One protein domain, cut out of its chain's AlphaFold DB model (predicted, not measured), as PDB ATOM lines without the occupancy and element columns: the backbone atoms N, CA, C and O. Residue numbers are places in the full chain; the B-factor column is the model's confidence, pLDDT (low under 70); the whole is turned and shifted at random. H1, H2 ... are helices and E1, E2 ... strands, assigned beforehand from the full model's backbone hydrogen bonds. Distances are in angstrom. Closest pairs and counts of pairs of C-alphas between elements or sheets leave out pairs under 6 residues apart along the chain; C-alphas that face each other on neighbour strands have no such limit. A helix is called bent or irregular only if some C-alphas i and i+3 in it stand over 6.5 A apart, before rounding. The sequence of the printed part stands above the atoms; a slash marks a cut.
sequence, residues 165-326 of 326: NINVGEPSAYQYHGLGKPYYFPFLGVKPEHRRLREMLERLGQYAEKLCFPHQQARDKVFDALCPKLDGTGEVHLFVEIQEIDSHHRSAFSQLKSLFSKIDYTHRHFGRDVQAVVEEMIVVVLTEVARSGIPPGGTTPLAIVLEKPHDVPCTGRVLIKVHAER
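What this domain is: This is residues 165 to 326 of the 326 residues of an uncharacterized protein of Eimeria tenella (UniProt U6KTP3). A twisted, bent sheet of four strands curls round the long helix H3, and H1 packs on the same face, its later part against the earlier part of H3. The short H2 lies off one end, away from the other helices. The 162 printed residues hold H1 E1 E2 H2 H3 E3 E4 in chain order; the sheet, E1 E2 E4 E3, is antiparallel and the class is mixed. The whole is compact, with a radius of gyration of the C-alphas of 16.7 A, yet elongated, spanning 56 by 31 by 23 A.

Where its parts are: Residues 165 to 191 hold no named element. H1, residues 192 to 211, begins at C-alpha (-3.540, -36.196, 31.192) and measures 29.8 A; it is irregular, C-alphas 193 and 196 being 7.6 A apart. E1 is 220 to 228, 26.3 A; E2, 235 to 249, 41.3 A; H2, 252 to 258; H3, 267 to 292, 37.2 A; E3, 302 to 307; E4, 314 to 325, 33.0 A, ending at (12.610, -27.132, 19.543).

How they stand to each other: Hairpin E1 and E2 has N 223 and O 240 at 2.8 A. E2 bends by 52 degrees at residue 246 and E4 by 53 degrees at 317; between them N 243 and O 319 are 2.8 A apart. In hairpin E3 and E4, N 304 and O 320 are 2.9 A apart. E2, H2 H3, E3 form a split strand-helix-strand unit, two strands running the same way with E4 between them; its crossover is left-handed. H1 and H3 lie on the same face, in two layers, helices over a sheet. The closest C-alphas of H1 and E1, Leu 197 and Ala 225, are 6.0 A apart; those of H3 and E4, Val 285 and His 323, 6.6 A. H1, with residues 201 to 210 alone, touches H3, closest at the C-alphas of Gly 205 and Gly 271, 4.2 A, at a steep tilt of 42 degrees, opposite ways. H2 is not on the sheet and is apart from H1 and H3. In H2 and H3 every O i to N i+4 pair is within hydrogen-bond range; in H1, 14 of 16.

The domain as a whole: The farthest C-alphas, Thr 233 and Phe 253, are 56.1 A apart. The printed part has no cut and no long link between named elements. Residues 253 to 263 have pLDDT under 70.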
ATOM      1  N   ASN A 165      -3.634 -37.505   5.609       95.81
ATOM      2  CA  ASN A 165      -4.636 -38.554   5.394       95.81
ATOM      3  C   ASN A 165      -6.052 -38.119   5.811       95.81
ATOM      4  O   ASN A 165      -6.994 -38.911   5.711       95.81
ATOM      5  N   ILE A 166      -6.208 -36.891   6.310       95.38
ATOM      6  CA  ILE A 166      -7.493 -36.334   6.728       95.38
ATOM      7  C   ILE A 166      -8.237 -35.811   5.499       95.38
ATOM      8  O   ILE A 166      -7.718 -35.010   4.723       95.38
ATOM      9  N   ASN A 167      -9.488 -36.241   5.333       93.81
ATOM     10  CA  ASN A 167     -10.355 -35.744   4.267       93.81
ATOM     11  C   ASN A 167     -10.911 -34.368   4.662       93.81
ATOM     12  O   ASN A 167     -11.962 -34.282   5.297       93.81
ATOM     13  N   VAL A 168     -10.181 -33.310   4.317       93.88
ATOM     14  CA  VAL A 168     -10.582 -31.910   4.521       93.88
ATOM     15  C   VAL A 168     -11.734 -31.555   3.576       93.88
ATOM     16  O   VAL A 168     -11.711 -31.913   2.400       93.88
ATOM     17  N   GLY A 169     -12.748 -30.857   4.084       89.06
ATOM     18  CA  GLY A 169     -13.910 -30.401   3.312       89.06
ATOM     19  C   GLY A 169     -14.954 -31.462   2.940       89.06
ATOM     20  O   GLY A 169     -16.007 -31.104   2.414       89.06
ATOM     21  N   GLU A 170     -14.717 -32.750   3.200       90.56
ATOM     22  CA  GLU A 170     -15.632 -33.835   2.818       90.56
ATOM     23  C   GLU A 170     -16.787 -33.953   3.833       90.56
ATOM     24  O   GLU A 170     -16.540 -34.374   4.959       90.56
ATOM     25  N   PRO A 171     -18.062 -33.671   3.493       86.88
ATOM     26  CA  PRO A 171     -19.144 -33.564   4.485       86.88
ATOM     27  C   PRO A 171     -19.357 -34.807   5.364       86.88
ATOM     28  O   PRO A 171     -19.809 -34.698   6.502       86.88
ATOM     29  N   SER A 172     -19.022 -35.997   4.855       88.94
ATOM     30  CA  SER A 172     -19.094 -37.262   5.601       88.94
ATOM     31  C   SER A 172     -17.837 -37.597   6.413       88.94
ATOM     32  O   SER A 172     -17.715 -38.712   6.922       88.94
ATOM     33  N   ALA A 173     -16.868 -36.686   6.498       91.88
ATOM     34  CA  ALA A 173     -15.621 -36.936   7.195       91.88
ATOM     35  C   ALA A 173     -15.849 -37.102   8.702       91.88
ATOM     36  O   ALA A 173     -16.654 -36.413   9.335       91.88
ATOM     37  N   TYR A 174     -15.117 -38.047   9.286       91.94
ATOM     38  CA  TYR A 174     -15.332 -38.476  10.662       91.94
ATOM     39  C   TYR A 174     -15.126 -37.326  11.665       91.94
ATOM     40  O   TYR A 174     -15.852 -37.232  12.656       91.94
ATOM     41  N   GLN A 175     -14.184 -36.411  11.408       92.75
ATOM     42  CA  GLN A 175     -13.873 -35.302  12.317       92.75
ATOM     43  C   GLN A 175     -15.053 -34.337  12.540       92.75
ATOM     44  O   GLN A 175     -15.092 -33.644  13.562       92.75
ATOM     45  N   TYR A 176     -16.048 -34.330  11.645       93.19
ATOM     46  CA  TYR A 176     -17.258 -33.511  11.756       93.19
ATOM     47  C   TYR A 176     -18.346 -34.115  12.650       93.19
ATOM     48  O   TYR A 176     -19.358 -33.465  12.934       93.19
ATOM     49  N   HIS A 177     -18.157 -35.339  13.150       90.06
ATOM     50  CA  HIS A 177     -19.083 -35.919  14.113       90.06
ATOM     51  C   HIS A 177     -19.125 -35.057  15.383       90.06
ATOM     52  O   HIS A 177     -18.155 -34.951  16.132       90.06
ATOM     53  N   GLY A 178     -20.275 -34.427  15.626       89.62
ATOM     54  CA  GLY A 178     -20.461 -33.549  16.776       89.62
ATOM     55  C   GLY A 178     -19.698 -32.227  16.675       89.62
ATOM     56  O   GLY A 178     -19.074 -31.827  17.648       89.62
ATOM     57  N   LEU A 179     -19.784 -31.510  15.549       88.94
ATOM     58  CA  LEU A 179     -19.201 -30.162  15.360       88.94
ATOM     59  C   LEU A 179     -19.517 -29.128  16.457       88.94
ATOM     60  O   LEU A 179     -18.811 -28.134  16.576       88.94
ATOM     61  N   GLY A 180     -20.579 -29.325  17.241       88.75
ATOM     62  CA  GLY A 180     -20.898 -28.484  18.402       88.75
ATOM     63  C   GLY A 180     -20.199 -28.892  19.705       88.75
ATOM     64  O   GLY A 180     -20.407 -28.242  20.722       88.75
ATOM     65  N   LYS A 181     -19.423 -29.976  19.700       93.56
ATOM     66  CA  LYS A 181     -18.708 -30.525  20.858       93.56
ATOM     67  C   LYS A 181     -17.199 -30.364  20.665       93.56
ATOM     68  O   LYS A 181     -16.764 -30.322  19.513       93.56
ATOM     69  N   PRO A 182     -16.397 -30.330  21.741       92.69
ATOM     70  CA  PRO A 182     -14.941 -30.348  21.628       92.69
ATOM     71  C   PRO A 182     -14.452 -31.507  20.752       92.69
ATOM     72  O   PRO A 182     -15.008 -32.609  20.792       92.69
ATOM     73  N   TYR A 183     -13.427 -31.256  19.937       94.56
ATOM     74  CA  TYR A 183     -12.752 -32.325  19.207       94.56
ATOM     75  C   TYR A 183     -11.997 -33.207  20.203       94.56
ATOM     76  O   TYR A 183     -11.375 -32.709  21.136       94.56
ATOM     77  N   TYR A 184     -12.094 -34.523  20.044       92.44
ATOM     78  CA  TYR A 184     -11.630 -35.469  21.060       92.44
ATOM     79  C   TYR A 184     -10.176 -35.922  20.854       92.44
ATOM     80  O   TYR A 184      -9.660 -36.653  21.697       92.44
ATOM     81  N   PHE A 185      -9.527 -35.477  19.770       95.06
ATOM     82  CA  PHE A 185      -8.122 -35.745  19.450       95.06
ATOM     83  C   PHE A 185      -7.776 -37.256  19.437       95.06
ATOM     84  O   PHE A 185      -7.128 -37.756  20.363       95.06
ATOM     85  N   PRO A 186      -8.234 -38.021  18.420       94.69
ATOM     86  CA  PRO A 186      -8.020 -39.469  18.311       94.69
ATOM     87  C   PRO A 186      -6.562 -39.927  18.367       94.69
ATOM     88  O   PRO A 186      -6.303 -41.015  18.882       94.69
ATOM     89  N   PHE A 187      -5.631 -39.161  17.806       93.44
ATOM     90  CA  PHE A 187      -4.231 -39.557  17.690       93.44
ATOM     91  C   PHE A 187      -3.430 -39.207  18.947       93.44
ATOM     92  O   PHE A 187      -2.544 -39.964  19.335       93.44
ATOM     93  N   LEU A 188      -3.771 -38.109  19.626       91.69
ATOM     94  CA  LEU A 188      -3.172 -37.759  20.921       91.69
ATOM     95  C   LEU A 188      -3.807 -38.530  22.086       91.69
ATOM     96  O   LEU A 188      -3.169 -38.741  23.123       91.69
ATOM     97  N   GLY A 189      -5.066 -38.938  21.939       89.56
ATOM     98  CA  GLY A 189      -5.852 -39.587  22.978       89.56
ATOM     99  C   GLY A 189      -6.182 -38.668  24.161       89.56
ATOM    100  O   GLY A 189      -5.928 -37.462  24.163       89.56
ATOM    101  N   VAL A 190      -6.747 -39.262  25.216       90.56
ATOM    102  CA  VAL A 190      -7.275 -38.547  26.401       90.56
ATOM    103  C   VAL A 190      -6.316 -38.517  27.592       90.56
ATOM    104  O   VAL A 190      -6.704 -38.144  28.698       90.56
ATOM    105  N   LYS A 191      -5.047 -38.883  27.392       90.31
ATOM    106  CA  LYS A 191      -4.068 -38.929  28.483       90.31
ATOM    107  C   LYS A 191      -3.895 -37.549  29.147       90.31
ATOM    108  O   LYS A 191      -3.912 -36.539  28.426       90.31
ATOM    109  N   PRO A 192      -3.720 -37.469  30.483       90.88
ATOM    110  CA  PRO A 192      -3.540 -36.196  31.192       90.88
ATOM    111  C   PRO A 192      -2.326 -35.400  30.703       90.88
ATOM    112  O   PRO A 192      -2.385 -34.179  30.598       90.88
ATOM    113  N   GLU A 193      -1.261 -36.104  30.327       90.19
ATOM    114  CA  GLU A 193       0.007 -35.543  29.856       90.19
ATOM    115  C   GLU A 193      -0.132 -34.724  28.555       90.19
ATOM    116  O   GLU A 193       0.597 -33.761  28.338       90.19
ATOM    117  N   HIS A 194      -1.147 -35.013  27.733       91.00
ATOM    118  CA  HIS A 194      -1.447 -34.267  26.503       91.00
ATOM    119  C   HIS A 194      -2.503 -33.168  26.696       91.00
ATOM    120  O   HIS A 194      -2.961 -32.574  25.719       91.00
ATOM    121  N   ARG A 195      -2.927 -32.870  27.934       93.31
ATOM    122  CA  ARG A 195      -3.984 -31.877  28.195       93.31
ATOM    123  C   ARG A 195      -3.641 -30.495  27.632       93.31
ATOM    124  O   ARG A 195      -4.455 -29.932  26.909       93.31
ATOM    125  N   ARG A 196      -2.434 -29.988  27.909       93.50
ATOM    126  CA  ARG A 196      -1.976 -28.669  27.427       93.50
ATOM    127  C   ARG A 196      -1.959 -28.588  25.901       93.50
ATOM    128  O   ARG A 196      -2.368 -27.584  25.325       93.50
ATOM    129  N   LEU A 197      -1.530 -29.670  25.254       94.94
ATOM    130  CA  LEU A 197      -1.496 -29.785  23.801       94.94
ATOM    131  C   LEU A 197      -2.911 -29.740  23.201       94.94
ATOM    132  O   LEU A 197      -3.151 -28.992  22.258       94.94
ATOM    133  N   ARG A 198      -3.874 -30.461  23.794       95.69
ATOM    134  CA  ARG A 198      -5.287 -30.403  23.378       95.69
ATOM    135  C   ARG A 198      -5.897 -29.012  23.572       95.69
ATOM    136  O   ARG A 198      -6.580 -28.529  22.679       95.69
ATOM    137  N   GLU A 199      -5.614 -28.344  24.690       96.25
ATOM    138  CA  GLU A 199      -6.069 -26.966  24.950       96.25
ATOM    139  C   GLU A 199      -5.464 -25.961  23.948       96.25
ATOM    140  O   GLU A 199      -6.120 -25.012  23.511       96.25
ATOM    141  N   MET A 200      -4.206 -26.156  23.541       97.56
ATOM    142  CA  MET A 200      -3.572 -25.361  22.487       97.56
ATOM    143  C   MET A 200      -4.232 -25.599  21.119       97.56
ATOM    144  O   MET A 200      -4.608 -24.627  20.462       97.56
ATOM    145  N   LEU A 201      -4.482 -26.856  20.742       97.75
ATOM    146  CA  LEU A 201      -5.200 -27.198  19.509       97.75
ATOM    147  C   LEU A 201      -6.655 -26.706  19.505       97.75
ATOM    148  O   LEU A 201      -7.183 -26.306  18.466       97.75
ATOM    149  N   GLU A 202      -7.315 -26.675  20.661       97.56
ATOM    150  CA  GLU A 202      -8.645 -26.086  20.783       97.56
ATOM    151  C   GLU A 202      -8.621 -24.591  20.440       97.56
ATOM    152  O   GLU A 202      -9.383 -24.135  19.581       97.56
ATOM    153  N   ARG A 203      -7.683 -23.840  21.032       98.19
ATOM    154  CA  ARG A 203      -7.478 -22.411  20.739       98.19
ATOM    155  C   ARG A 203      -7.082 -22.166  19.281       98.19
ATOM    156  O   ARG A 203      -7.523 -21.171  18.703       98.19
ATOM    157  N   LEU A 204      -6.288 -23.059  18.689       98.44
ATOM    158  CA  LEU A 204      -5.929 -23.019  17.273       98.44
ATOM    159  C   LEU A 204      -7.165 -23.171  16.378       98.44
ATOM    160  O   LEU A 204      -7.371 -22.353  15.484       98.44
ATOM    161  N   GLY A 205      -8.025 -24.157  16.650       98.00
ATOM    162  CA  GLY A 205      -9.275 -24.347  15.907       98.00
ATOM    163  C   GLY A 205     -10.193 -23.130  15.999       98.00
ATOM    164  O   GLY A 205     -10.637 -22.612  14.979       98.00
ATOM    165  N   GLN A 206     -10.388 -22.584  17.203       97.75
ATOM    166  CA  GLN A 206     -11.171 -21.357  17.402       97.75
ATOM    167  C   GLN A 206     -10.577 -20.148  16.662       97.75
ATOM    168  O   GLN A 206     -11.307 -19.270  16.198       97.75
ATOM    169  N   TYR A 207      -9.250 -20.062  16.573       98.25
ATOM    170  CA  TYR A 207      -8.586 -19.028  15.788       98.25
ATOM    171  C   TYR A 207      -8.816 -19.234  14.287       98.25
ATOM    172  O   TYR A 207      -9.177 -18.278  13.604       98.25
ATOM    173  N   ALA A 208      -8.706 -20.466  13.789       97.88
ATOM    174  CA  ALA A 208      -8.998 -20.803  12.400       97.88
ATOM    175  C   ALA A 208     -10.449 -20.479  12.012       97.88
ATOM    176  O   ALA A 208     -10.677 -19.886  10.961       97.88
ATOM    177  N   GLU A 209     -11.426 -20.742  12.887       96.69
ATOM    178  CA  GLU A 209     -12.815 -20.307  12.672       96.69
ATOM    179  C   GLU A 209     -12.905 -18.788  12.467       96.69
ATOM    180  O   GLU A 209     -13.615 -18.312  11.579       96.69
ATOM    181  N   LYS A 210     -12.150 -18.006  13.252       96.69
ATOM    182  CA  LYS A 210     -12.117 -16.538  13.150       96.69
ATOM    183  C   LYS A 210     -11.496 -16.043  11.840       96.69
ATOM    184  O   LYS A 210     -11.839 -14.940  11.411       96.69
ATOM    185  N   LEU A 211     -10.633 -16.829  11.190       96.50
ATOM    186  CA  LEU A 211     -10.061 -16.495   9.875       96.50
ATOM    187  C   LEU A 211     -11.104 -16.534   8.747       96.50
ATOM    188  O   LEU A 211     -10.885 -15.944   7.690       96.50
ATOM    189  N   CYS A 212     -12.244 -17.195   8.957       95.94
ATOM    190  CA  CYS A 212     -13.346 -17.245   7.994       95.94
ATOM    191  C   CYS A 212     -14.233 -15.987   8.001       95.94
ATOM    192  O   CYS A 212     -15.131 -15.861   7.165       95.94
ATOM    193  N   PHE A 213     -14.011 -15.053   8.930       94.12
ATOM    194  CA  PHE A 213     -14.768 -13.802   9.034       94.12
ATOM    195  C   PHE A 213     -13.980 -12.624   8.452       94.12
ATOM    196  O   PHE A 213     -12.752 -12.684   8.401       94.12
ATOM    197  N   PRO A 214     -14.650 -11.536   8.027       92.25
ATOM    198  CA  PRO A 214     -13.970 -10.385   7.442       92.25
ATOM    199  C   PRO A 214     -13.003  -9.729   8.438       92.25
ATOM    200  O   PRO A 214     -13.332  -9.539   9.609       92.25
ATOM    201  N   HIS A 215     -11.821  -9.360   7.959       92.00
ATOM    202  CA  HIS A 215     -10.765  -8.689   8.717       92.00
ATOM    203  C   HIS A 215      -9.896  -7.880   7.742       92.00
ATOM    204  O   HIS A 215      -9.848  -8.203   6.567       92.00
ATOM    205  N   GLN A 216      -9.244  -6.808   8.195       88.56
ATOM    206  CA  GLN A 216      -8.600  -5.851   7.278       88.56
ATOM    207  C   GLN A 216      -7.209  -6.273   6.785       88.56
ATOM    208  O   GLN A 216      -6.757  -5.783   5.757       88.56
ATOM    209  N   GLN A 217      -6.517  -7.130   7.532       91.12
ATOM    210  CA  GLN A 217      -5.133  -7.523   7.275       91.12
ATOM    211  C   GLN A 217      -5.001  -9.034   7.400       91.12
ATOM    212  O   GLN A 217      -5.705  -9.626   8.224       91.12
ATOM    213  N   ALA A 218      -4.099  -9.620   6.608       91.75
ATOM    214  CA  ALA A 218      -3.732 -11.023   6.735       91.75
ATOM    215  C   ALA A 218      -3.315 -11.314   8.177       91.75
ATOM    216  O   ALA A 218      -2.608 -10.519   8.799       91.75
ATOM    217  N   ARG A 219      -3.806 -12.428   8.713       95.12
ATOM    218  CA  ARG A 219      -3.544 -12.812  10.093       95.12
ATOM    219  C   ARG A 219      -2.565 -13.969  10.164       95.12
ATOM    220  O   ARG A 219      -2.739 -15.006   9.524       95.12
ATOM    221  N   ASP A 220      -1.580 -13.793  11.018       96.50
ATOM    222  CA  ASP A 220      -0.622 -14.793  11.428       96.50
ATOM    223  C   ASP A 220      -0.695 -14.989  12.944       96.50
ATOM    224  O   ASP A 220      -1.109 -14.110  13.711       96.50
ATOM    225  N   LYS A 221      -0.380 -16.202  13.391       98.06
ATOM    226  CA  LYS A 221      -0.250 -16.506  14.811       98.06
ATOM    227  C   LYS A 221       0.619 -17.732  15.023       98.06
ATOM    228  O   LYS A 221       0.499 -18.717  14.299       98.06
ATOM    229  N   VAL A 222       1.427 -17.681  16.072       98.25
ATOM    230  CA  VAL A 222       2.165 -18.832  16.589       98.25
ATOM    231  C   VAL A 222       1.480 -19.317  17.861       98.25
ATOM    232  O   VAL A 222       1.061 -18.521  18.707       98.25
ATOM    233  N   PHE A 223       1.319 -20.626  17.957       98.25
ATOM    234  CA  PHE A 223       0.872 -21.331  19.144       98.25
ATOM    235  C   PHE A 223       1.982 -22.263  19.579       98.25
ATOM    236  O   PHE A 223       2.592 -22.917  18.742       98.25
ATOM    237  N   ASP A 224       2.207 -22.368  20.876       97.12
ATOM    238  CA  ASP A 224       3.224 -23.254  21.403       97.12
ATOM    239  C   ASP A 224       2.718 -24.025  22.623       97.12
ATOM    240  O   ASP A 224       1.756 -23.635  23.300       97.12
ATOM    241  N   ALA A 225       3.329 -25.181  22.860       96.00
ATOM    242  CA  ALA A 225       3.095 -25.971  24.055       96.00
ATOM    243  C   ALA A 225       4.304 -26.851  24.368       96.00
ATOM    244  O   ALA A 225       4.878 -27.485  23.483       96.00
ATOM    245  N   LEU A 226       4.616 -26.967  25.657       93.75
ATOM    246  CA  LEU A 226       5.454 -28.049  26.160       93.75
ATOM    247  C   LEU A 226       4.638 -29.338  26.179       93.75
ATOM    248  O   LEU A 226       3.524 -29.380  26.719       93.75
ATOM    249  N   CYS A 227       5.193 -30.379  25.577       90.25
ATOM    250  CA  CYS A 227       4.578 -31.693  25.510       90.25
ATOM    251  C   CYS A 227       5.578 -32.773  25.931       90.25
ATOM    252  O   CYS A 227       6.772 -32.647  25.661       90.25
ATOM    253  N   PRO A 228       5.116 -33.837  26.598       87.94
ATOM    254  CA  PRO A 228       5.970 -34.975  26.893       87.94
ATOM    255  C   PRO A 228       6.389 -35.656  25.587       87.94
ATOM    256  O   PRO A 228       5.594 -35.796  24.654       87.94
ATOM    257  N   LYS A 229       7.633 -36.127  25.531       85.12
ATOM    258  CA  LYS A 229       8.074 -37.014  24.453       85.12
ATOM    259  C   LYS A 229       7.264 -38.309  24.470       85.12
ATOM    260  O   LYS A 229       6.888 -38.804  25.531       85.12
ATOM    261  N   LEU A 230       7.069 -38.910  23.294       81.44
ATOM    262  CA  LEU A 230       6.350 -40.184  23.155       81.44
ATOM    263  C   LEU A 230       7.025 -41.351  23.897       81.44
ATOM    264  O   LEU A 230       6.355 -42.322  24.241       81.44
ATOM    265  N   ASP A 231       8.332 -41.261  24.146       79.50
ATOM    266  CA  ASP A 231       9.117 -42.244  24.900       79.50
ATOM    267  C   ASP A 231       9.130 -41.980  26.423       79.50
ATOM    268  O   ASP A 231       9.690 -42.772  27.181       79.50
ATOM    269  N   GLY A 232       8.523 -40.878  26.878       78.69
ATOM    270  CA  GLY A 232       8.501 -40.452  28.276       78.69
ATOM    271  C   GLY A 232       9.802 -39.820  28.789       78.69
ATOM    272  O   GLY A 232       9.896 -39.541  29.982       78.69
ATOM    273  N   THR A 233      10.808 -39.568  27.939       83.19
ATOM    274  CA  THR A 233      12.161 -39.143  28.368       83.19
ATOM    275  C   THR A 233      12.363 -37.621  28.449       83.19
ATOM    276  O   THR A 233      13.452 -37.094  28.203       83.19
ATOM    277  N   GLY A 234      11.314 -36.884  28.804       87.94
ATOM    278  CA  GLY A 234      11.349 -35.431  28.986       87.94
ATOM    279  C   GLY A 234      10.291 -34.707  28.167       87.94
ATOM    280  O   GLY A 234       9.329 -35.317  27.700       87.94
ATOM    281  N   GLU A 235      10.480 -33.403  28.003       92.12
ATOM    282  CA  GLU A 235       9.559 -32.529  27.279       92.12
ATOM    283  C   GLU A 235      10.165 -32.055  25.949       92.12
ATOM    284  O   GLU A 235      11.376 -32.135  25.727       92.12
ATOM    285  N   VAL A 236       9.290 -31.622  25.048       94.00
ATOM    286  CA  VAL A 236       9.582 -31.022  23.744       94.00
ATOM    287  C   VAL A 236       8.748 -29.760  23.630       94.00
ATOM    288  O   VAL A 236       7.549 -29.785  23.937       94.00
ATOM    289  N   HIS A 237       9.354 -28.671  23.169       96.44
ATOM    290  CA  HIS A 237       8.628 -27.444  22.875       96.44
ATOM    291  C   HIS A 237       8.099 -27.512  21.445       96.44
ATOM    292  O   HIS A 237       8.866 -27.457  20.488       96.44
ATOM    293  N   LEU A 238       6.790 -27.708  21.290       97.31
ATOM    294  CA  LEU A 238       6.129 -27.706  19.987       97.31
ATOM    295  C   LEU A 238       5.660 -26.305  19.628       97.31
ATOM    296  O   LEU A 238       5.056 -25.631  20.462       97.31
ATOM    297  N   PHE A 239       5.822 -25.954  18.358       97.94
ATOM    298  CA  PHE A 239       5.331 -24.728  17.749       97.94
ATOM    299  C   PHE A 239       4.407 -25.060  16.580       97.94
ATOM    300  O   PHE A 239       4.701 -25.917  15.745       97.94
ATOM    301  N   VAL A 240       3.285 -24.354  16.519       98.44
ATOM    302  CA  VAL A 240       2.315 -24.388  15.430       98.44
ATOM    303  C   VAL A 240       2.123 -22.969  14.919       98.44
ATOM    304  O   VAL A 240       1.531 -22.121  15.589       98.44
ATOM    305  N   GLU A 241       2.605 -22.710  13.714       98.31
ATOM    306  CA  GLU A 241       2.382 -21.455  13.006       98.31
ATOM    307  C   GLU A 241       1.158 -21.597  12.112       98.31
ATOM    308  O   GLU A 241       1.041 -22.558  11.354       98.31
ATOM    309  N   ILE A 242       0.262 -20.619  12.153       98.44
ATOM    310  CA  ILE A 242      -0.835 -20.488  11.202       98.44
ATOM    311  C   ILE A 242      -0.724 -19.122  10.533       98.44
ATOM    312  O   ILE A 242      -0.687 -18.093  11.204       98.44
ATOM    313  N   GLN A 243      -0.645 -19.118   9.207       98.00
ATOM    314  CA  GLN A 243      -0.442 -17.924   8.401       98.00
ATOM    315  C   GLN A 243      -1.466 -17.882   7.275       98.00
ATOM    316  O   GLN A 243      -1.544 -18.773   6.433       98.00
ATOM    317  N   GLU A 244      -2.248 -16.817   7.232       96.94
ATOM    318  CA  GLU A 244      -3.115 -16.529   6.103       96.94
ATOM    319  C   GLU A 244      -2.284 -16.055   4.903       96.94
ATOM    320  O   GLU A 244      -1.676 -14.986   4.944       96.94
ATOM    321  N   ILE A 245      -2.232 -16.868   3.843       95.81
ATOM    322  CA  ILE A 245      -1.416 -16.577   2.650       95.81
ATOM    323  C   ILE A 245      -2.202 -15.820   1.580       95.81
ATOM    324  O   ILE A 245      -1.626 -15.044   0.821       95.81
ATOM    325  N   ASP A 246      -3.516 -16.020   1.527       92.38
ATOM    326  CA  ASP A 246      -4.421 -15.176   0.765       92.38
ATOM    327  C   ASP A 246      -5.776 -15.055   1.468       92.38
ATOM    328  O   ASP A 246      -6.230 -15.934   2.209       92.38
ATOM    329  N   SER A 247      -6.406 -13.902   1.262       89.94
ATOM    330  CA  SER A 247      -7.704 -13.589   1.832       89.94
ATOM    331  C   SER A 247      -8.542 -12.812   0.827       89.94
ATOM    332  O   SER A 247      -8.086 -11.883   0.153       89.94
ATOM    333  N   HIS A 248      -9.795 -13.228   0.687       88.25
ATOM    334  CA  HIS A 248     -10.743 -12.603  -0.218       88.25
ATOM    335  C   HIS A 248     -12.056 -12.358   0.513       88.25
ATOM    336  O   HIS A 248     -12.707 -13.282   1.008       88.25
ATOM    337  N   HIS A 249     -12.469 -11.093   0.567       85.50
ATOM    338  CA  HIS A 249     -13.758 -10.727   1.133       85.50
ATOM    339  C   HIS A 249     -14.864 -10.931   0.109       85.50
ATOM    340  O   HIS A 249     -14.870 -10.333  -0.969       85.50
ATOM    341  N   ARG A 250     -15.856 -11.736   0.479       77.69
ATOM    342  CA  ARG A 250     -17.078 -11.871  -0.304       77.69
ATOM    343  C   ARG A 250     -17.967 -10.655  -0.082       77.69
ATOM    344  O   ARG A 250     -18.254 -10.281   1.056       77.69
ATOM    345  N   SER A 251     -18.438 -10.052  -1.173       74.25
ATOM    346  CA  SER A 251     -19.389  -8.938  -1.110       74.25
ATOM    347  C   SER A 251     -20.669  -9.362  -0.382       74.25
ATOM    348  O   SER A 251     -21.090 -10.518  -0.485       74.25
ATOM    349  N   ALA A 252     -21.327  -8.429   0.315       72.69
ATOM    350  CA  ALA A 252     -22.552  -8.701   1.079       72.69
ATOM    351  C   ALA A 252     -23.648  -9.389   0.237       72.69
ATOM    352  O   ALA A 252     -24.371 -10.252   0.726       72.69
ATOM    353  N   PHE A 253     -23.725  -9.071  -1.058       64.94
ATOM    354  CA  PHE A 253     -24.678  -9.686  -1.983       64.94
ATOM    355  C   PHE A 253     -24.372 -11.168  -2.249       64.94
ATOM    356  O   PHE A 253     -25.271 -11.998  -2.367       64.94
ATOM    357  N   SER A 254     -23.087 -11.521  -2.304       67.12
ATOM    358  CA  SER A 254     -22.655 -12.906  -2.473       67.12
ATOM    359  C   SER A 254     -22.830 -13.739  -1.193       67.12
ATOM    360  O   SER A 254     -23.104 -14.932  -1.298       67.12
ATOM    361  N   GLN A 255     -22.777 -13.109  -0.011       65.81
ATOM    362  CA  GLN A 255     -23.116 -13.733   1.278       65.81
ATOM    363  C   GLN A 255     -24.627 -13.980   1.415       65.81
ATOM    364  O   GLN A 255     -25.054 -15.009   1.922       65.81
ATOM    365  N   LEU A 256     -25.468 -13.079   0.900       66.06
ATOM    366  CA  LEU A 256     -26.912 -13.315   0.862       66.06
ATOM    367  C   LEU A 256     -27.251 -14.544   0.004       66.06
ATOM    368  O   LEU A 256     -28.114 -15.333   0.372       66.06
ATOM    369  N   LYS A 257     -26.538 -14.743  -1.114       67.19
ATOM    370  CA  LYS A 257     -26.697 -15.936  -1.958       67.19
ATOM    371  C   LYS A 257     -26.305 -17.219  -1.218       67.19
ATOM    372  O   LYS A 257     -26.961 -18.236  -1.433       67.19
ATOM    373  N   SER A 258     -25.292 -17.171  -0.345       64.81
ATOM    374  CA  SER A 258     -24.885 -18.347   0.431       64.81
ATOM    375  C   SER A 258     -25.957 -18.764   1.445       64.81
ATOM    376  O   SER A 258     -26.198 -19.951   1.611       64.81
ATOM    377  N   LEU A 259     -26.731 -17.830   2.011       62.84
ATOM    378  CA  LEU A 259     -27.865 -18.168   2.891       62.84
ATOM    379  C   LEU A 259     -28.969 -19.006   2.213       62.84
ATOM    380  O   LEU A 259     -29.752 -19.649   2.908       62.84
ATOM    381  N   PHE A 260     -29.039 -19.006   0.878       62.62
ATOM    382  CA  PHE A 260     -30.023 -19.782   0.114       62.62
ATOM    383  C   PHE A 260     -29.461 -21.070  -0.495       62.62
ATOM    384  O   PHE A 260     -30.232 -21.916  -0.951       62.62
ATOM    385  N   SER A 261     -28.139 -21.247  -0.515       57.91
ATOM    386  CA  SER A 261     -27.532 -22.531  -0.865       57.91
ATOM    387  C   SER A 261     -27.542 -23.455   0.350       57.91
ATOM    388  O   SER A 261     -27.180 -23.051   1.451       57.91
ATOM    389  N   LYS A 262     -27.939 -24.716   0.145       59.22
ATOM    390  CA  LYS A 262     -27.686 -25.801   1.103       59.22
ATOM    391  C   LYS A 262     -26.173 -25.928   1.266       59.22
ATOM    392  O   LYS A 262     -25.525 -26.488   0.391       59.22
ATOM    393  N   ILE A 263     -25.618 -25.352   2.323       60.28
ATOM    394  CA  ILE A 263     -24.187 -25.431   2.604       60.28
ATOM    395  C   ILE A 263     -24.007 -26.267   3.849       60.28
ATOM    396  O   ILE A 263     -24.401 -25.858   4.941       60.28
ATOM    397  N   ASP A 264     -23.361 -27.409   3.657       73.12
ATOM    398  CA  ASP A 264     -22.960 -28.278   4.748       73.12
ATOM    399  C   ASP A 264     -21.600 -27.848   5.328       73.12
ATOM    400  O   ASP A 264     -21.382 -28.041   6.512       73.12
ATOM    401  N   TYR A 265     -20.723 -27.159   4.579       85.00
ATOM    402  CA  TYR A 265     -19.360 -26.813   5.022       85.00
ATOM    403  C   TYR A 265     -19.218 -25.352   5.501       85.00
ATOM    404  O   TYR A 265     -19.204 -24.399   4.722       85.00
ATOM    405  N   THR A 266     -19.111 -25.160   6.819       90.56
ATOM    406  CA  THR A 266     -19.099 -23.839   7.491       90.56
ATOM    407  C   THR A 266     -17.745 -23.497   8.125       90.56
ATOM    408  O   THR A 266     -16.852 -24.336   8.197       90.56
ATOM    409  N   HIS A 267     -17.591 -22.283   8.672       93.25
ATOM    410  CA  HIS A 267     -16.385 -21.871   9.416       93.25
ATOM    411  C   HIS A 267     -16.002 -22.844  10.545       93.25
ATOM    412  O   HIS A 267     -14.818 -23.074  10.767       93.25
ATOM    413  N   ARG A 268     -16.984 -23.473  11.212       94.88
ATOM    414  CA  ARG A 268     -16.738 -24.493  12.250       94.88
ATOM    415  C   ARG A 268     -16.071 -25.748  11.701       94.88
ATOM    416  O   ARG A 268     -15.256 -26.361  12.381       94.88
ATOM    417  N   HIS A 269     -16.415 -26.130  10.472       95.50
ATOM    418  CA  HIS A 269     -15.785 -27.271   9.822       95.50
ATOM    419  C   HIS A 269     -14.327 -26.962   9.495       95.50
ATOM    420  O   HIS A 269     -13.469 -27.796   9.747       95.50
ATOM    421  N   PHE A 270     -14.037 -25.737   9.050       96.81
ATOM    422  CA  PHE A 270     -12.662 -25.301   8.834       96.81
ATOM    423  C   PHE A 270     -11.836 -25.332  10.124       96.81
ATOM    424  O   PHE A 270     -10.740 -25.885  10.142       96.81
ATOM    425  N   GLY A 271     -12.382 -24.819  11.234       97.31
ATOM    426  CA  GLY A 271     -11.740 -24.938  12.548       97.31
ATOM    427  C   GLY A 271     -11.456 -26.390  12.942       97.31
ATOM    428  O   GLY A 271     -10.379 -26.701  13.450       97.31
ATOM    429  N   ARG A 272     -12.400 -27.294  12.652       97.31
ATOM    430  CA  ARG A 272     -12.265 -28.733  12.904       97.31
ATOM    431  C   ARG A 272     -11.218 -29.407  12.016       97.31
ATOM    432  O   ARG A 272     -10.477 -30.251  12.511       97.31
ATOM    433  N   ASP A 273     -11.140 -29.038  10.743       97.44
ATOM    434  CA  ASP A 273     -10.134 -29.563   9.820       97.44
ATOM    435  C   ASP A 273      -8.732 -29.132  10.224       97.44
ATOM    436  O   ASP A 273      -7.836 -29.970  10.283       97.44
ATOM    437  N   VAL A 274      -8.556 -27.862  10.604       98.19
ATOM    438  CA  VAL A 274      -7.283 -27.377  11.153       98.19
ATOM    439  C   VAL A 274      -6.880 -28.194  12.379       98.19
ATOM    440  O   VAL A 274      -5.744 -28.648  12.459       98.19
ATOM    441  N   GLN A 275      -7.801 -28.448  13.313       98.00
ATOM    442  CA  GLN A 275      -7.511 -29.277  14.489       98.00
ATOM    443  C   GLN A 275      -7.069 -30.696  14.119       98.00
ATOM    444  O   GLN A 275      -6.064 -31.168  14.643       98.00
ATOM    445  N   ALA A 276      -7.805 -31.368  13.233       97.94
ATOM    446  CA  ALA A 276      -7.535 -32.755  12.859       97.94
ATOM    447  C   ALA A 276      -6.224 -32.910  12.072       97.94
ATOM    448  O   ALA A 276      -5.446 -33.825  12.338       97.94
ATOM    449  N   VAL A 277      -5.960 -32.004  11.129       98.25
ATOM    450  CA  VAL A 277      -4.737 -32.015  10.316       98.25
ATOM    451  C   VAL A 277      -3.512 -31.699  11.172       98.25
ATOM    452  O   VAL A 277      -2.500 -32.388  11.077       98.25
ATOM    453  N   VAL A 278      -3.594 -30.693  12.045       98.38
ATOM    454  CA  VAL A 278      -2.457 -30.322  12.902       98.38
ATOM    455  C   VAL A 278      -2.183 -31.393  13.949       98.38
ATOM    456  O   VAL A 278      -1.025 -31.658  14.251       98.38
ATOM    457  N   GLU A 279      -3.215 -32.063  14.459       97.88
ATOM    458  CA  GLU A 279      -3.033 -33.236  15.313       97.88
ATOM    459  C   GLU A 279      -2.208 -34.329  14.610       97.88
ATOM    460  O   GLU A 279      -1.249 -34.841  15.189       97.88
ATOM    461  N   GLU A 280      -2.541 -34.654  13.356       97.81
ATOM    462  CA  GLU A 280      -1.776 -35.608  12.546       97.81
ATOM    463  C   GLU A 280      -0.318 -35.147  12.373       97.81
ATOM    464  O   GLU A 280       0.606 -35.925  12.618       97.81
ATOM    465  N   MET A 281      -0.099 -33.875  12.017       98.19
ATOM    466  CA  MET A 281       1.242 -33.300  11.849       98.19
ATOM    467  C   MET A 281       2.069 -33.353  13.138       98.19
ATOM    468  O   MET A 281       3.246 -33.706  13.098       98.19
ATOM    469  N   ILE A 282       1.465 -33.053  14.291       96.94
ATOM    470  CA  ILE A 282       2.139 -33.131  15.592       96.94
ATOM    471  C   ILE A 282       2.603 -34.557  15.872       96.94
ATOM    472  O   ILE A 282       3.730 -34.752  16.318       96.94
ATOM    473  N   VAL A 283       1.775 -35.566  15.596       95.44
ATOM    474  CA  VAL A 283       2.170 -36.965  15.805       95.44
ATOM    475  C   VAL A 283       3.345 -37.351  14.909       95.44
ATOM    476  O   VAL A 283       4.243 -38.058  15.370       95.44
ATOM    477  N   VAL A 284       3.391 -36.854  13.669       96.56
ATOM    478  CA  VAL A 284       4.543 -37.046  12.774       96.56
ATOM    479  C   VAL A 284       5.805 -36.410  13.365       96.56
ATOM    480  O   VAL A 284       6.804 -37.111  13.528       96.56
ATOM    481  N   VAL A 285       5.743 -35.136  13.767       96.19
ATOM    482  CA  VAL A 285       6.885 -34.410  14.357       96.19
ATOM    483  C   VAL A 285       7.363 -35.082  15.647       96.19
ATOM    484  O   VAL A 285       8.553 -35.329  15.815       96.19
ATOM    485  N   LEU A 286       6.455 -35.466  16.545       94.56
ATOM    486  CA  LEU A 286       6.816 -36.150  17.789       94.56
ATOM    487  C   LEU A 286       7.428 -37.534  17.549       94.56
ATOM    488  O   LEU A 286       8.336 -37.939  18.275       94.56
ATOM    489  N   THR A 287       6.960 -38.257  16.530       94.44
ATOM    490  CA  THR A 287       7.544 -39.546  16.134       94.44
ATOM    491  C   THR A 287       8.961 -39.361  15.599       94.44
ATOM    492  O   THR A 287       9.854 -40.146  15.923       94.44
ATOM    493  N   GLU A 288       9.193 -38.314  14.808       93.94
ATOM    494  CA  GLU A 288      10.525 -37.963  14.324       93.94
ATOM    495  C   GLU A 288      11.461 -37.589  15.475       93.94
ATOM    496  O   GLU A 288      12.554 -38.147  15.572       93.94
ATOM    497  N   VAL A 289      11.006 -36.738  16.399       94.69
ATOM    498  CA  VAL A 289      11.769 -36.354  17.595       94.69
ATOM    499  C   VAL A 289      12.117 -37.572  18.453       94.69
ATOM    500  O   VAL A 289      13.251 -37.685  18.915       94.69
ATOM    501  N   ALA A 290      11.187 -38.509  18.642       93.12
ATOM    502  CA  ALA A 290      11.451 -39.734  19.396       93.12
ATOM    503  C   ALA A 290      12.475 -40.647  18.699       93.12
ATOM    504  O   ALA A 290      13.275 -41.308  19.357       93.12
ATOM    505  N   ARG A 291      12.469 -40.688  17.360       93.56
ATOM    506  CA  ARG A 291      13.366 -41.545  16.572       93.56
ATOM    507  C   ARG A 291      14.769 -40.959  16.414       93.56
ATOM    508  O   ARG A 291      15.745 -41.704  16.424       93.56
ATOM    509  N   SER A 292      14.858 -39.655  16.192       93.38
ATOM    510  CA  SER A 292      16.066 -38.979  15.707       93.38
ATOM    511  C   SER A 292      16.607 -37.932  16.684       93.38
ATOM    512  O   SER A 292      17.713 -37.429  16.486       93.38
ATOM    513  N   GLY A 293      15.873 -37.632  17.758       92.56
ATOM    514  CA  GLY A 293      16.160 -36.507  18.640       92.56
ATOM    515  C   GLY A 293      15.851 -35.160  17.983       92.56
ATOM    516  O   GLY A 293      15.436 -35.085  16.828       92.56
ATOM    517  N   ILE A 294      16.064 -34.075  18.733       92.50
ATOM    518  CA  ILE A 294      15.927 -32.706  18.216       92.50
ATOM    519  C   ILE A 294      17.316 -32.217  17.780       92.50
ATOM    520  O   ILE A 294      18.213 -32.119  18.642       92.50
ATOM    521  N   PRO A 295      17.530 -31.920  16.486       91.81
ATOM    522  CA  PRO A 295      18.809 -31.413  16.007       91.81
ATOM    523  C   PRO A 295      19.072 -29.984  16.531       91.81
ATOM    524  O   PRO A 295      18.157 -29.317  17.024       91.81
ATOM    525  N   PRO A 296      20.326 -29.496  16.485       89.56
ATOM    526  CA  PRO A 296      20.628 -28.102  16.802       89.56
ATOM    527  C   PRO A 296      19.837 -27.167  15.873       89.56
ATOM    528  O   PRO A 296      20.008 -27.241  14.660       89.56
ATOM    529  N   GLY A 297      18.981 -26.311  16.438       89.00
ATOM    530  CA  GLY A 297      18.107 -25.410  15.672       89.00
ATOM    531  C   GLY A 297      16.666 -25.894  15.468       89.00
ATOM    532  O   GLY A 297      15.909 -25.199  14.808       89.00
ATOM    533  N   GLY A 298      16.277 -27.038  16.044       93.00
ATOM    534  CA  GLY A 298      14.902 -27.545  15.959       93.00
ATOM    535  C   GLY A 298      14.646 -28.428  14.737       93.00
ATOM    536  O   GLY A 298      15.484 -28.564  13.849       93.00
ATOM    537  N   THR A 299      13.501 -29.103  14.713       94.62
ATOM    538  CA  THR A 299      13.111 -29.964  13.587       94.62
ATOM    539  C   THR A 299      12.779 -29.135  12.351       94.62
ATOM    540  O   THR A 299      12.216 -28.048  12.468       94.62
ATOM    541  N   THR A 300      13.006 -29.692  11.162       94.81
ATOM    542  CA  THR A 300      12.504 -29.110   9.913       94.81
ATOM    543  C   THR A 300      10.984 -28.909   9.995       94.81
ATOM    544  O   THR A 300      10.275 -29.863  10.324       94.81
ATOM    545  N   PRO A 301      10.449 -27.707   9.705       96.81
ATOM    546  CA  PRO A 301       9.013 -27.483   9.777       96.81
ATOM    547  C   PRO A 301       8.251 -28.345   8.778       96.81
ATOM    548  O   PRO A 301       8.514 -28.319   7.575       96.81
ATOM    549  N   LEU A 302       7.268 -29.077   9.284       97.81
ATOM    550  CA  LEU A 302       6.283 -29.785   8.485       97.81
ATOM    551  C   LEU A 302       5.149 -28.809   8.168       97.81
ATOM    552  O   LEU A 302       4.647 -28.159   9.084       97.81
ATOM    553  N   ALA A 303       4.734 -28.676   6.909       98.12
ATOM    554  CA  ALA A 303       3.766 -27.653   6.520       98.12
ATOM    555  C   ALA A 303       2.681 -28.143   5.559       98.12
ATOM    556  O   ALA A 303       2.917 -29.014   4.727       98.12
ATOM    557  N   ILE A 304       1.492 -27.551   5.645       98.06
ATOM    558  CA  ILE A 304       0.361 -27.827   4.752       98.06
ATOM    559  C   ILE A 304      -0.404 -26.544   4.439       98.06
ATOM    560  O   ILE A 304      -0.523 -25.655   5.283       98.06
ATOM    561  N   VAL A 305      -0.948 -26.455   3.228       97.81
ATOM    562  CA  VAL A 305      -1.854 -25.374   2.832       97.81
ATOM    563  C   VAL A 305      -3.283 -25.899   2.830       97.81
ATOM    564  O   VAL A 305      -3.581 -26.875   2.147       97.81
ATOM    565  N   LEU A 306      -4.172 -25.236   3.569       97.75
ATOM    566  CA  LEU A 306      -5.599 -25.550   3.610       97.75
ATOM    567  C   LEU A 306      -6.422 -24.436   2.968       97.75
ATOM    568  O   LEU A 306      -6.173 -23.251   3.199       97.75
ATOM    569  N   GLU A 307      -7.437 -24.822   2.200       96.62
ATOM    570  CA  GLU A 307      -8.411 -23.892   1.631       96.62
ATOM    571  C   GLU A 307      -9.548 -23.625   2.622       96.62
ATOM    572  O   GLU A 307     -10.118 -24.534   3.230       96.62
ATOM    573  N   LYS A 308      -9.902 -22.351   2.779       95.56
ATOM    574  CA  LYS A 308     -11.080 -21.946   3.543       95.56
ATOM    575  C   LYS A 308     -12.354 -22.312   2.775       95.56
ATOM    576  O   LYS A 308     -12.351 -22.267   1.544       95.56
ATOM    577  N   PRO A 309     -13.478 -22.567   3.471       92.81
ATOM    578  CA  PRO A 309     -14.760 -22.822   2.822       92.81
ATOM    579  C   PRO A 309     -15.111 -21.718   1.815       92.81
ATOM    580  O   PRO A 309     -14.991 -20.534   2.121       92.81
ATOM    581  N   HIS A 310     -15.612 -22.070   0.634       89.44
ATOM    582  CA  HIS A 310     -15.995 -21.062  -0.368       89.44
ATOM    583  C   HIS A 310     -17.218 -20.230   0.052       89.44
ATOM    584  O   HIS A 310     -17.453 -19.129  -0.456       89.44
ATOM    585  N   ASP A 311     -17.992 -20.742   1.004       86.19
ATOM    586  CA  ASP A 311     -19.255 -20.154   1.425       86.19
ATOM    587  C   ASP A 311     -19.185 -19.311   2.700       86.19
ATOM    588  O   ASP A 311     -20.206 -18.793   3.163       86.19
ATOM    589  N   VAL A 312     -17.983 -19.105   3.246       90.06
ATOM    590  CA  VAL A 312     -17.774 -18.178   4.362       90.06
ATOM    591  C   VAL A 312     -17.500 -16.742   3.883       90.06
ATOM    592  O   VAL A 312     -17.092 -16.528   2.739       90.06
ATOM    593  N   PRO A 313     -17.725 -15.722   4.737       90.38
ATOM    594  CA  PRO A 313     -17.499 -14.318   4.381       90.38
ATOM    595  C   PRO A 313     -16.071 -13.971   3.934       90.38
ATOM    596  O   PRO A 313     -15.899 -13.062   3.119       90.38
ATOM    597  N   CYS A 314     -15.062 -14.655   4.479       92.56
ATOM    598  CA  CYS A 314     -13.665 -14.508   4.087       92.56
ATOM    599  C   CYS A 314     -13.122 -15.851   3.591       92.56
ATOM    600  O   CYS A 314     -12.965 -16.789   4.375       92.56
ATOM    601  N   THR A 315     -12.855 -15.934   2.290       94.00
ATOM    602  CA  THR A 315     -12.275 -17.114   1.634       94.00
ATOM    603  C   THR A 315     -10.771 -16.927   1.444       94.00
ATOM    604  O   THR A 315     -10.234 -15.868   1.762       94.00
ATOM    605  N   GLY A 316     -10.090 -17.945   0.927       95.06
ATOM    606  CA  GLY A 316      -8.644 -17.940   0.718       95.06
ATOM    607  C   GLY A 316      -8.013 -19.212   1.266       95.06
ATOM    608  O   GLY A 316      -8.677 -20.244   1.368       95.06
ATOM    609  N   ARG A 317      -6.747 -19.130   1.639       97.00
ATOM    610  CA  ARG A 317      -5.861 -20.237   1.961       97.00
ATOM    611  C   ARG A 317      -5.014 -19.868   3.159       97.00
ATOM    612  O   ARG A 317      -4.659 -18.711   3.394       97.00
ATOM    613  N   VAL A 318      -4.685 -20.892   3.923       97.94
ATOM    614  CA  VAL A 318      -3.916 -20.773   5.150       97.94
ATOM    615  C   VAL A 318      -2.783 -21.784   5.097       97.94
ATOM    616  O   VAL A 318      -3.027 -22.968   4.878       97.94
ATOM    617  N   LEU A 319      -1.555 -21.312   5.280       98.06
ATOM    618  CA  LEU A 319      -0.382 -22.141   5.506       98.06
ATOM    619  C   LEU A 319      -0.296 -22.454   6.996       98.06
ATOM    620  O   LEU A 319      -0.350 -21.553   7.831       98.06
ATOM    621  N   ILE A 320      -0.141 -23.725   7.324       98.56
ATOM    622  CA  ILE A 320       0.075 -24.182   8.689       98.56
ATOM    623  C   ILE A 320       1.421 -24.882   8.735       98.56
ATOM    624  O   ILE A 320       1.691 -25.715   7.873       98.56
ATOM    625  N   LYS A 321       2.250 -24.557   9.727       98.38
ATOM    626  CA  LYS A 321       3.529 -25.226   9.973       98.38
ATOM    627  C   LYS A 321       3.578 -25.778  11.385       98.38
ATOM    628  O   LYS A 321       3.086 -25.140  12.309       98.38
ATOM    629  N   VAL A 322       4.213 -26.930  11.552       98.31
ATOM    630  CA  VAL A 322       4.459 -27.570  12.845       98.31
ATOM    631  C   VAL A 322       5.937 -27.924  12.936       98.31
ATOM    632  O   VAL A 322       6.483 -28.534  12.018       98.31
ATOM    633  N   HIS A 323       6.584 -27.538  14.031       97.44
ATOM    634  CA  HIS A 323       7.970 -27.898  14.331       97.44
ATOM    635  C   HIS A 323       8.192 -28.023  15.841       97.44
ATOM    636  O   HIS A 323       7.324 -27.673  16.643       97.44
ATOM    637  N   ALA A 324       9.342 -28.566  16.219       96.75
ATOM    638  CA  ALA A 324       9.754 -28.784  17.593       96.75
ATOM    639  C   ALA A 324      11.146 -28.200  17.855       96.75
ATOM    640  O   ALA A 324      12.060 -28.372  17.048       96.75
ATOM    641  N   GLU A 325      11.323 -27.606  19.030       94.75
ATOM    642  CA  GLU A 325      12.610 -27.132  19.543       94.75
ATOM    643  C   GLU A 325      12.904 -27.726  20.932       94.75
ATOM    644  O   GLU A 325      12.051 -28.380  21.546       94.75
ATOM    645  N   ARG A 326      14.160 -27.576  21.375       87.19
ATOM    646  CA  ARG A 326      14.651 -28.093  22.663       87.19
ATOM    647  C   ARG A 326      14.202 -27.239  23.833       87.19
ATOM    648  O   ARG A 326      14.261 -26.002  23.703       87.19
TER     649      ARG A 326